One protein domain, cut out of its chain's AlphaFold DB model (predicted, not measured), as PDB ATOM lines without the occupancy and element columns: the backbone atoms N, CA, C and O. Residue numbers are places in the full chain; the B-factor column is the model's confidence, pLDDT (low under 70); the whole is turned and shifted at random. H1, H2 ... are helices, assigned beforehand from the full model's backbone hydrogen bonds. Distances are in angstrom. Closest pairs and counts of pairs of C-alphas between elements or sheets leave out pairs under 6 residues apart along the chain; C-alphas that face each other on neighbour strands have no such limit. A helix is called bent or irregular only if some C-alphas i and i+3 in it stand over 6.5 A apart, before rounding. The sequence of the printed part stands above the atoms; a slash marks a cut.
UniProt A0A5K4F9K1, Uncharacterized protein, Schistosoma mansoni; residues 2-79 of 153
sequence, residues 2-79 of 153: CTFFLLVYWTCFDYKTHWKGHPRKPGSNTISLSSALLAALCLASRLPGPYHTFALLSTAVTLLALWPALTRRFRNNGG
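What this domain is: This is residues 2 to 79 of the 153 residues of an uncharacterized protein of Schistosoma mansoni (UniProt A0A5K4F9K1). Three helices fold back and forth: the short H1 packs side by side on H2, and H2 and the long H3 make a narrow V whose closed end is the turn at residues 45 to 49. Between H1 and H2 a long loop, residues 12 to 29, runs out to Gly 21 and folds back, away from the V's closed end, and H3 kinks near residue 68, beyond its contact with H2. The printed part has 78 residues with three named helices, H1, H2 and H3 in that order, and no named strand; the class is all helix. The whole is loose, with a radius of gyration of the C-alphas of 14.6 A, and elongated, spanning 48 by 25 by 18 A.

Where its parts are: Find C-alpha 2 at (-86.562, 5.847, 68.177); there H1 begins, and it covers residues 2 to 11, 14.4 A from first to last C-alpha. Go on past residues 12 to 29, which hold no named element, to C-alpha 30 at (-74.968, -3.835, 59.044). From there H2 runs through residues 30 to 44, 20.6 A long. After five more residues you reach H3, residues 50 to 79, the longest helix at 41.4 A, which ends at C-alpha 79 at (-91.300, -15.151, 39.450). Look at C-alphas 65 and 68 in H3: they are 6.4 A apart, and H3 is neither bent nor irregular, but only just, with a kink of 37 degrees near residue 68.

How they stand to each other: Begin with H1, which touches H2; their closest C-alphas are those of Tyr 9 and Ser 32, 4.4 A apart. The two form a helical hairpin, running opposite ways at a shallow tilt of 24 degrees. Next see H2 and H3, which touch with the C-alphas of Ala 44 and Thr 53 closest, 5.1 A apart. They too form a helical hairpin, running opposite ways at a tilt of 37 degrees, only just steep. H3 touches H2 with residues 52 to 65 alone. H1 and H3 are apart. In H1 and H2 every O i to N i+4 pair is within hydrogen-bond range; in H3, 22 of 26 are.

The domain as a whole: Compare Gly 21 with Pro 48: their C-alphas are the two farthest apart, at 48.2 A. The printed part runs from residue 2 to 79 and has no cut. The link from H1 to H2, 18 residues, is long, and the link from H2 to H3 is tight. In the B-factor column the mean pLDDT of the printed part is 86.5; look at residues 17 to 26, in the long link, for the ten residues under 70.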
ATOM      1  N   CYS A   2     -86.156   7.000  68.997       90.31
ATOM      2  CA  CYS A   2     -86.562   5.847  68.177       90.31
ATOM      3  C   CYS A   2     -86.862   6.230  66.711       90.31
ATOM      4  O   CYS A   2     -86.443   5.532  65.795       90.31
ATOM      5  N   THR A   3     -87.495   7.387  66.485       91.15
ATOM      6  CA  THR A   3     -87.746   7.945  65.141       91.15
ATOM      7  C   THR A   3     -86.463   8.185  64.350       91.15
ATOM      8  O   THR A   3     -86.394   7.837  63.180       91.15
ATOM      9  N   PHE A   4     -85.424   8.721  64.994       94.06
ATOM     10  CA  PHE A   4     -84.119   8.940  64.371       94.06
ATOM     11  C   PHE A   4     -83.492   7.621  63.900       94.06
ATOM     12  O   PHE A   4     -83.082   7.512  62.749       94.06
ATOM     13  N   PHE A   5     -83.492   6.587  64.746       93.96
ATOM     14  CA  PHE A   5     -82.973   5.272  64.361       93.96
ATOM     15  C   PHE A   5     -83.791   4.607  63.244       93.96
ATOM     16  O   PHE A   5     -83.205   3.983  62.361       93.96
ATOM     17  N   LEU A   6     -85.118   4.792  63.225       92.73
ATOM     18  CA  LEU A   6     -85.965   4.328  62.119       92.73
ATOM     19  C   LEU A   6     -85.659   5.054  60.805       92.73
ATOM     20  O   LEU A   6     -85.637   4.412  59.757       92.73
ATOM     21  N   LEU A   7     -85.382   6.359  60.846       94.48
ATOM     22  CA  LEU A   7     -84.965   7.107  59.658       94.48
ATOM     23  C   LEU A   7     -83.624   6.595  59.127       94.48
ATOM     24  O   LEU A   7     -83.514   6.349  57.932       94.48
ATOM     25  N   VAL A   8     -82.639   6.361  60.003       94.03
ATOM     26  CA  VAL A   8     -81.343   5.778  59.611       94.03
ATOM     27  C   VAL A   8     -81.518   4.377  59.023       94.03
ATOM     28  O   VAL A   8     -80.877   4.036  58.035       94.03
ATOM     29  N   TYR A   9     -82.387   3.547  59.606       92.89
ATOM     30  CA  TYR A   9     -82.737   2.251  59.021       92.89
ATOM     31  C   TYR A   9     -83.290   2.408  57.606       92.89
ATOM     32  O   TYR A   9     -82.815   1.738  56.694       92.89
ATOM     33  N   TRP A  10     -84.258   3.308  57.420       89.61
ATOM     34  CA  TRP A  10     -84.932   3.498  56.143       89.61
ATOM     35  C   TRP A  10     -83.994   4.029  55.049       89.61
ATOM     36  O   TRP A  10     -84.028   3.535  53.917       89.61
ATOM     37  N   THR A  11     -83.126   4.989  55.380       91.49
ATOM     38  CA  THR A  11     -82.179   5.593  54.428       91.49
ATOM     39  C   THR A  11     -81.011   4.670  54.095       91.49
ATOM     40  O   THR A  11     -80.592   4.615  52.943       91.49
ATOM     41  N   CYS A  12     -80.495   3.922  55.073       89.82
ATOM     42  CA  CYS A  12     -79.376   2.999  54.874       89.82
ATOM     43  C   CYS A  12     -79.809   1.581  54.473       89.82
ATOM     44  O   CYS A  12     -78.962   0.686  54.419       89.82
ATOM     45  N   PHE A  13     -81.098   1.340  54.224       87.93
ATOM     46  CA  PHE A  13     -81.577   0.034  53.788       87.93
ATOM     47  C   PHE A  13     -80.990  -0.332  52.417       87.93
ATOM     48  O   PHE A  13     -80.980   0.479  51.491       87.93
ATOM     49  N   ASP A  14     -80.504  -1.566  52.265       83.14
ATOM     50  CA  ASP A  14     -79.966  -2.026  50.982       83.14
ATOM     51  C   ASP A  14     -81.109  -2.395  50.025       83.14
ATOM     52  O   ASP A  14     -81.685  -3.483  50.099       83.14
ATOM     53  N   TYR A  15     -81.429  -1.475  49.115       80.02
ATOM     54  CA  TYR A  15     -82.439  -1.665  48.072       80.02
ATOM     55  C   TYR A  15     -81.921  -2.414  46.838       80.02
ATOM     56  O   TYR A  15     -82.694  -2.640  45.903       80.02
ATOM     57  N   LYS A  16     -80.637  -2.796  46.782       73.44
ATOM     58  CA  LYS A  16     -80.077  -3.434  45.586       73.44
ATOM     59  C   LYS A  16     -80.793  -4.753  45.301       73.44
ATOM     60  O   LYS A  16     -80.781  -5.696  46.097       73.44
ATOM     61  N   THR A  17     -81.405  -4.845  44.122       66.20
ATOM     62  CA  THR A  17     -81.974  -6.092  43.616       66.20
ATOM     63  C   THR A  17     -80.838  -6.999  43.159       66.20
ATOM     64  O   THR A  17     -80.133  -6.744  42.189       66.20
ATOM     65  N   HIS A  18     -80.608  -8.060  43.922       65.04
ATOM     66  CA  HIS A  18     -79.492  -8.970  43.699       65.04
ATOM     67  C   HIS A  18     -79.871 -10.027  42.648       65.04
ATOM     68  O   HIS A  18     -80.790 -10.817  42.879       65.04
ATOM     69  N   TRP A  19     -79.210  -9.998  41.488       61.51
ATOM     70  CA  TRP A  19     -79.381 -10.958  40.390       61.51
ATOM     71  C   TRP A  19     -78.283 -12.027  40.432       61.51
ATOM     72  O   TRP A  19     -77.225 -11.818  41.023       61.51
ATOM     73  N   LYS A  20     -78.503 -13.159  39.753       62.99
ATOM     74  CA  LYS A  20     -77.627 -14.350  39.737       62.99
ATOM     75  C   LYS A  20     -76.152 -14.081  39.349       62.99
ATOM     76  O   LYS A  20     -75.328 -14.962  39.544       62.99
ATOM     77  N   GLY A  21     -75.822 -12.893  38.829       64.99
ATOM     78  CA  GLY A  21     -74.484 -12.503  38.356       64.99
ATOM     79  C   GLY A  21     -73.720 -11.493  39.224       64.99
ATOM     80  O   GLY A  21     -72.641 -11.068  38.836       64.99
ATOM     81  N   HIS A  22     -74.241 -11.067  40.373       62.76
ATOM     82  CA  HIS A  22     -73.488 -10.238  41.324       62.76
ATOM     83  C   HIS A  22     -73.514 -10.944  42.675       62.76
ATOM     84  O   HIS A  22     -74.602 -11.071  43.205       62.76
ATOM     85  N   PRO A  23     -72.403 -11.428  43.259       66.19
ATOM     86  CA  PRO A  23     -72.398 -11.990  44.612       66.19
ATOM     87  C   PRO A  23     -72.569 -10.899  45.685       66.19
ATOM     88  O   PRO A  23     -72.354  -9.708  45.448       66.19
ATOM     89  N   ARG A  24     -73.045 -11.277  46.880       62.42
ATOM     90  CA  ARG A  24     -73.336 -10.323  47.964       62.42
ATOM     91  C   ARG A  24     -72.025  -9.906  48.615       62.42
ATOM     92  O   ARG A  24     -71.273 -10.773  49.042       62.42
ATOM     93  N   LYS A  25     -71.794  -8.599  48.776       69.48
ATOM     94  CA  LYS A  25     -70.737  -8.111  49.672       69.48
ATOM     95  C   LYS A  25     -71.195  -8.318  51.125       69.48
ATOM     96  O   LYS A  25     -72.231  -7.755  51.505       69.48
ATOM     97  N   PRO A  26     -70.496  -9.136  51.933       67.71
ATOM     98  CA  PRO A  26     -70.786  -9.248  53.359       67.71
ATOM     99  C   PRO A  26     -70.727  -7.855  54.009       67.71
ATOM    100  O   PRO A  26     -69.861  -7.057  53.674       67.71
ATOM    101  N   GLY A  27     -71.671  -7.538  54.899       70.06
ATOM    102  CA  GLY A  27     -71.643  -6.299  55.694       70.06
ATOM    103  C   GLY A  27     -72.382  -5.073  55.135       70.06
ATOM    104  O   GLY A  27     -72.584  -4.122  55.885       70.06
ATOM    105  N   SER A  28     -72.878  -5.081  53.889       74.98
ATOM    106  CA  SER A  28     -73.549  -3.891  53.313       74.98
ATOM    107  C   SER A  28     -74.800  -3.428  54.081       74.98
ATOM    108  O   SER A  28     -75.208  -2.280  53.951       74.98
ATOM    109  N   ASN A  29     -75.409  -4.295  54.897       80.94
ATOM    110  CA  ASN A  29     -76.675  -4.016  55.583       80.94
ATOM    111  C   ASN A  29     -76.480  -3.795  57.089       80.94
ATOM    112  O   ASN A  29     -77.468  -3.594  57.794       80.94
ATOM    113  N   THR A  30     -75.243  -3.858  57.599       89.61
ATOM    114  CA  THR A  30     -74.968  -3.835  59.044       89.61
ATOM    115  C   THR A  30     -75.498  -2.562  59.691       89.61
ATOM    116  O   THR A  30     -76.168  -2.644  60.711       89.61
ATOM    117  N   ILE A  31     -75.289  -1.399  59.065       92.02
ATOM    118  CA  ILE A  31     -75.772  -0.115  59.595       92.02
ATOM    119  C   ILE A  31     -77.299  -0.115  59.704       92.02
ATOM    120  O   ILE A  31     -77.825   0.226  60.759       92.02
ATOM    121  N   SER A  32     -78.002  -0.556  58.653       92.61
ATOM    122  CA  SER A  32     -79.469  -0.625  58.655       92.61
ATOM    123  C   SER A  32     -80.008  -1.593  59.711       92.61
ATOM    124  O   SER A  32     -80.924  -1.256  60.450       92.61
ATOM    125  N   LEU A  33     -79.428  -2.789  59.839       90.91
ATOM    126  CA  LEU A  33     -79.906  -3.772  60.810       90.91
ATOM    127  C   LEU A  33     -79.617  -3.318  62.241       90.91
ATOM    128  O   LEU A  33     -80.497  -3.404  63.092       90.91
ATOM    129  N   SER A  34     -78.428  -2.771  62.499       92.66
ATOM    130  CA  SER A  34     -78.078  -2.219  63.807       92.66
ATOM    131  C   SER A  34     -78.971  -1.036  64.181       92.66
ATOM    132  O   SER A  34     -79.448  -0.978  65.312       92.66
ATOM    133  N   SER A  35     -79.265  -0.118  63.253       94.80
ATOM    134  CA  SER A  35     -80.173   1.002  63.529       94.80
ATOM    135  C   SER A  35     -81.607   0.532  63.768       94.80
ATOM    136  O   SER A  35     -82.262   1.021  64.686       94.80
ATOM    137  N   ALA A  36     -82.082  -0.470  63.029       93.69
ATOM    138  CA  ALA A  36     -83.406  -1.044  63.241       93.69
ATOM    139  C   ALA A  36     -83.526  -1.743  64.607       93.69
ATOM    140  O   ALA A  36     -84.528  -1.570  65.301       93.69
ATOM    141  N   LEU A  37     -82.488  -2.471  65.036       93.39
ATOM    142  CA  LEU A  37     -82.435  -3.084  66.367       93.39
ATOM    143  C   LEU A  37     -82.379  -2.033  67.482       93.39
ATOM    144  O   LEU A  37     -83.082  -2.175  68.478       93.39
ATOM    145  N   LEU A  38     -81.618  -0.950  67.304       94.94
ATOM    146  CA  LEU A  38     -81.599   0.177  68.245       94.94
ATOM    147  C   LEU A  38     -82.961   0.882  68.321       94.94
ATOM    148  O   LEU A  38     -83.404   1.251  69.409       94.94
ATOM    149  N   ALA A  39     -83.657   1.035  67.191       94.75
ATOM    150  CA  ALA A  39     -85.013   1.574  67.159       94.75
ATOM    151  C   ALA A  39     -86.002   0.672  67.911       94.75
ATOM    152  O   ALA A  39     -86.776   1.165  68.734       94.75
ATOM    153  N   ALA A  40     -85.952  -0.639  67.657       93.88
ATOM    154  CA  ALA A  40     -86.793  -1.624  68.325       93.88
ATOM    155  C   ALA A  40     -86.518  -1.662  69.833       93.88
ATOM    156  O   ALA A  40     -87.459  -1.637  70.617       93.88
ATOM    157  N   LEU A  41     -85.249  -1.636  70.247       93.95
ATOM    158  CA  LEU A  41     -84.852  -1.596  71.654       93.95
ATOM    159  C   LEU A  41     -85.306  -0.301  72.342       93.95
ATOM    160  O   LEU A  41     -85.825  -0.339  73.454       93.95
ATOM    161  N   CYS A  42     -85.180   0.842  71.663       94.43
ATOM    162  CA  CYS A  42     -85.688   2.131  72.137       94.43
ATOM    163  C   CYS A  42     -87.206   2.100  72.361       94.43
ATOM    164  O   CYS A  42     -87.696   2.630  73.359       94.43
ATOM    165  N   LEU A  43     -87.953   1.464  71.453       93.01
ATOM    166  CA  LEU A  43     -89.394   1.279  71.606       93.01
ATOM    167  C   LEU A  43     -89.706   0.313  72.758       93.01
ATOM    168  O   LEU A  43     -90.560   0.606  73.591       93.01
ATOM    169  N   ALA A  44     -88.967  -0.794  72.844       93.37
ATOM    170  CA  ALA A  44     -89.120  -1.816  73.872       93.37
ATOM    171  C   ALA A  44     -88.792  -1.304  75.283       93.37
ATOM    172  O   ALA A  44     -89.399  -1.751  76.246       93.37
ATOM    173  N   SER A  45     -87.908  -0.313  75.419       93.54
ATOM    174  CA  SER A  45     -87.599   0.330  76.704       93.54
ATOM    175  C   SER A  45     -88.800   1.038  77.343       93.54
ATOM    176  O   SER A  45     -88.747   1.358  78.527       93.54
ATOM    177  N   ARG A  46     -89.857   1.331  76.574       91.54
ATOM    178  CA  ARG A  46     -91.096   1.930  77.093       91.54
ATOM    179  C   ARG A  46     -92.116   0.892  77.557       91.54
ATOM    180  O   ARG A  46     -93.160   1.275  78.077       91.54
ATOM    181  N   LEU A  47     -91.857  -0.396  77.334       91.78
ATOM    182  CA  LEU A  47     -92.765  -1.458  77.745       91.78
ATOM    183  C   LEU A  47     -92.511  -1.824  79.216       91.78
ATOM    184  O   LEU A  47     -91.359  -1.909  79.638       91.78
ATOM    185  N   PRO A  48     -93.573  -2.073  80.001       90.55
ATOM    186  CA  PRO A  48     -93.464  -2.238  81.449       90.55
ATOM    187  C   PRO A  48     -92.913  -3.602  81.889       90.55
ATOM    188  O   PRO A  48     -92.490  -3.740  83.032       90.55
ATOM    189  N   GLY A  49     -92.946  -4.623  81.022       93.07
ATOM    190  CA  GLY A  49     -92.658  -6.007  81.405       93.07
ATOM    191  C   GLY A  49     -91.671  -6.712  80.471       93.07
ATOM    192  O   GLY A  49     -91.736  -6.513  79.254       93.07
ATOM    193  N   PRO A  50     -90.811  -7.604  81.002       93.46
ATOM    194  CA  PRO A  50     -89.786  -8.294  80.217       93.46
ATOM    195  C   PRO A  50     -90.384  -9.188  79.127       93.46
ATOM    196  O   PRO A  50     -89.835  -9.258  78.030       93.46
ATOM    197  N   TYR A  51     -91.535  -9.819  79.381       95.08
ATOM    198  CA  TYR A  51     -92.230 -10.651  78.394       95.08
ATOM    199  C   TYR A  51     -92.688  -9.847  77.172       95.08
ATOM    200  O   TYR A  51     -92.507 -10.291  76.039       95.08
ATOM    201  N   HIS A  52     -93.227  -8.641  77.384       93.81
ATOM    202  CA  HIS A  52     -93.636  -7.760  76.290       93.81
ATOM    203  C   HIS A  52     -92.423  -7.278  75.490       93.81
ATOM    204  O   HIS A  52     -92.451  -7.291  74.261       93.81
ATOM    205  N   THR A  53     -91.343  -6.907  76.179       94.03
ATOM    206  CA  THR A  53     -90.073  -6.504  75.562       94.03
ATOM    207  C   THR A  53     -89.476  -7.639  74.727       94.03
ATOM    208  O   THR A  53     -89.082  -7.412  73.585       94.03
ATOM    209  N   PHE A  54     -89.465  -8.869  75.250       95.07
ATOM    210  CA  PHE A  54     -88.995 -10.054  74.530       95.07
ATOM    211  C   PHE A  54     -89.836 -10.332  73.280       95.07
ATOM    212  O   PHE A  54     -89.283 -10.509  72.196       95.07
ATOM    213  N   ALA A  55     -91.167 -10.319  73.406       95.20
ATOM    214  CA  ALA A  55     -92.070 -10.530  72.279       95.20
ATOM    215  C   ALA A  55     -91.886  -9.459  71.195       95.20
ATOM    216  O   ALA A  55     -91.774  -9.794  70.014       95.20
ATOM    217  N   LEU A  56     -91.787  -8.181  71.583       93.56
ATOM    218  CA  LEU A  56     -91.553  -7.077  70.655       93.56
ATOM    219  C   LEU A  56     -90.206  -7.225  69.944       93.56
ATOM    220  O   LEU A  56     -90.148  -7.095  68.723       93.56
ATOM    221  N   LEU A  57     -89.132  -7.526  70.679       94.21
ATOM    222  CA  LEU A  57     -87.794  -7.652  70.107       94.21
ATOM    223  C   LEU A  57     -87.676  -8.875  69.188       94.21
ATOM    224  O   LEU A  57     -87.136  -8.756  68.091       94.21
ATOM    225  N   SER A  58     -88.227 -10.023  69.587       93.62
ATOM    226  CA  SER A  58     -88.280 -11.229  68.749       93.62
ATOM    227  C   SER A  58     -89.073 -10.972  67.463       93.62
ATOM    228  O   SER A  58     -88.598 -11.245  66.357       93.62
ATOM    229  N   THR A  59     -90.239 -10.331  67.578       92.83
ATOM    230  CA  THR A  59     -91.057  -9.950  66.417       92.83
ATOM    231  C   THR A  59     -90.317  -8.959  65.519       92.83
ATOM    232  O   THR A  59     -90.307  -9.130  64.302       92.83
ATOM    233  N   ALA A  60     -89.630  -7.971  66.094       92.87
ATOM    234  CA  ALA A  60     -88.831  -7.004  65.350       92.87
ATOM    235  C   ALA A  60     -87.675  -7.676  64.598       92.87
ATOM    236  O   ALA A  60     -87.498  -7.417  63.413       92.87
ATOM    237  N   VAL A  61     -86.927  -8.588  65.228       92.55
ATOM    238  CA  VAL A  61     -85.864  -9.359  64.556       92.55
ATOM    239  C   VAL A  61     -86.441 -10.164  63.392       92.55
ATOM    240  O   VAL A  61     -85.885 -10.155  62.294       92.55
ATOM    241  N   THR A  62     -87.588 -10.810  63.597       92.23
ATOM    242  CA  THR A  62     -88.244 -11.601  62.550       92.23
ATOM    243  C   THR A  62     -88.691 -10.703  61.388       92.23
ATOM    244  O   THR A  62     -88.401 -10.981  60.227       92.23
ATOM    245  N   LEU A  63     -89.317  -9.560  61.666       89.87
ATOM    246  CA  LEU A  63     -89.776  -8.631  60.630       89.87
ATOM    247  C   LEU A  63     -88.644  -7.863  59.935       89.87
ATOM    248  O   LEU A  63     -88.779  -7.530  58.767       89.87
ATOM    249  N   LEU A  64     -87.535  -7.565  60.608       86.90
ATOM    250  CA  LEU A  64     -86.465  -6.736  60.041       86.90
ATOM    251  C   LEU A  64     -85.372  -7.576  59.372       86.90
ATOM    252  O   LEU A  64     -84.862  -7.199  58.318       86.90
ATOM    253  N   ALA A  65     -85.013  -8.724  59.953       85.31
ATOM    254  CA  ALA A  65     -83.952  -9.584  59.432       85.31
ATOM    255  C   ALA A  65     -84.491 -10.697  58.521       85.31
ATOM    256  O   ALA A  65     -83.925 -10.940  57.450       85.31
ATOM    257  N   LEU A  66     -85.582 -11.370  58.913       87.98
ATOM    258  CA  LEU A  66     -86.107 -12.510  58.151       87.98
ATOM    259  C   LEU A  66     -86.923 -12.054  56.938       87.98
ATOM    260  O   LEU A  66     -86.751 -12.612  55.855       87.98
ATOM    261  N   TRP A  67     -87.761 -11.028  57.085       88.52
ATOM    262  CA  TRP A  67     -88.610 -10.521  56.000       88.52
ATOM    263  C   TRP A  67     -87.867 -10.235  54.683       88.52
ATOM    264  O   TRP A  67     -88.263 -10.802  53.661       88.52
ATOM    265  N   PRO A  68     -86.768  -9.445  54.638       84.31
ATOM    266  CA  PRO A  68     -86.068  -9.181  53.377       84.31
ATOM    267  C   PRO A  68     -85.410 -10.432  52.777       84.31
ATOM    268  O   PRO A  68     -85.175 -10.506  51.569       84.31
ATOM    269  N   ALA A  69     -85.078 -11.431  53.599       83.90
ATOM    270  CA  ALA A  69     -84.585 -12.712  53.106       83.90
ATOM    271  C   ALA A  69     -85.722 -13.569  52.531       83.90
ATOM    272  O   ALA A  69     -85.542 -14.207  51.491       83.90
ATOM    273  N   LEU A  70     -86.886 -13.552  53.181       86.82
ATOM    274  CA  LEU A  70     -88.069 -14.309  52.798       86.82
ATOM    275  C   LEU A  70     -88.676 -13.792  51.489       86.82
ATOM    276  O   LEU A  70     -88.870 -14.574  50.560       86.82
ATOM    277  N   THR A  71     -88.892 -12.479  51.366       86.52
ATOM    278  CA  THR A  71     -89.417 -11.855  50.137       86.52
ATOM    279  C   THR A  71     -88.521 -12.134  48.934       86.52
ATOM    280  O   THR A  71     -89.012 -12.437  47.848       86.52
ATOM    281  N   ARG A  72     -87.197 -12.132  49.129       82.46
ATOM    282  CA  ARG A  72     -86.236 -12.503  48.083       82.46
ATOM    283  C   ARG A  72     -86.381 -13.961  47.653       82.46
ATOM    284  O   ARG A  72     -86.349 -14.232  46.456       82.46
ATOM    285  N   ARG A  73     -86.533 -14.898  48.595       85.33
ATOM    286  CA  ARG A  73     -86.742 -16.319  48.262       85.33
ATOM    287  C   ARG A  73     -88.030 -16.518  47.471       85.33
ATOM    288  O   ARG A  73     -88.009 -17.198  46.451       85.33
ATOM    289  N   PHE A  74     -89.114 -15.876  47.894       86.27
ATOM    290  CA  PHE A  74     -90.382 -15.931  47.169       86.27
ATOM    291  C   PHE A  74     -90.284 -15.326  45.768       86.27
ATOM    292  O   PHE A  74     -90.778 -15.930  44.822       86.27
ATOM    293  N   ARG A  75     -89.593 -14.190  45.607       84.21
ATOM    294  CA  ARG A  75     -89.355 -13.583  44.290       84.21
ATOM    295  C   ARG A  75     -88.548 -14.498  43.369       84.21
ATOM    296  O   ARG A  75     -88.901 -14.657  42.209       84.21
ATOM    297  N   ASN A  76     -87.485 -15.113  43.885       83.52
ATOM    298  CA  ASN A  76     -86.621 -15.980  43.084       83.52
ATOM    299  C   ASN A  76     -87.317 -17.287  42.673       83.52
ATOM    300  O   ASN A  76     -87.050 -17.788  41.586       83.52
ATOM    301  N   ASN A  77     -88.196 -17.831  43.520       85.70
ATOM    302  CA  ASN A  77     -88.876 -19.099  43.246       85.70
ATOM    303  C   ASN A  77     -90.183 -18.927  42.457       85.70
ATOM    304  O   ASN A  77     -90.520 -19.788  41.653       85.70
ATOM    305  N   GLY A  78     -90.945 -17.861  42.712       83.27
ATOM    306  CA  GLY A  78     -92.301 -17.686  42.182       83.27
ATOM    307  C   GLY A  78     -92.438 -16.686  41.028       83.27
ATOM    308  O   GLY A  78     -93.558 -16.440  40.574       83.27
ATOM    309  N   GLY A  79     -91.329 -16.100  40.566       85.56
ATOM    310  CA  GLY A  79     -91.300 -15.151  39.450       85.56
ATOM    311  C   GLY A  79     -92.180 -13.913  39.666       85.56
ATOM    312  O   GLY A  79     -92.451 -13.498  40.798       85.56
TER     313      GLY A  79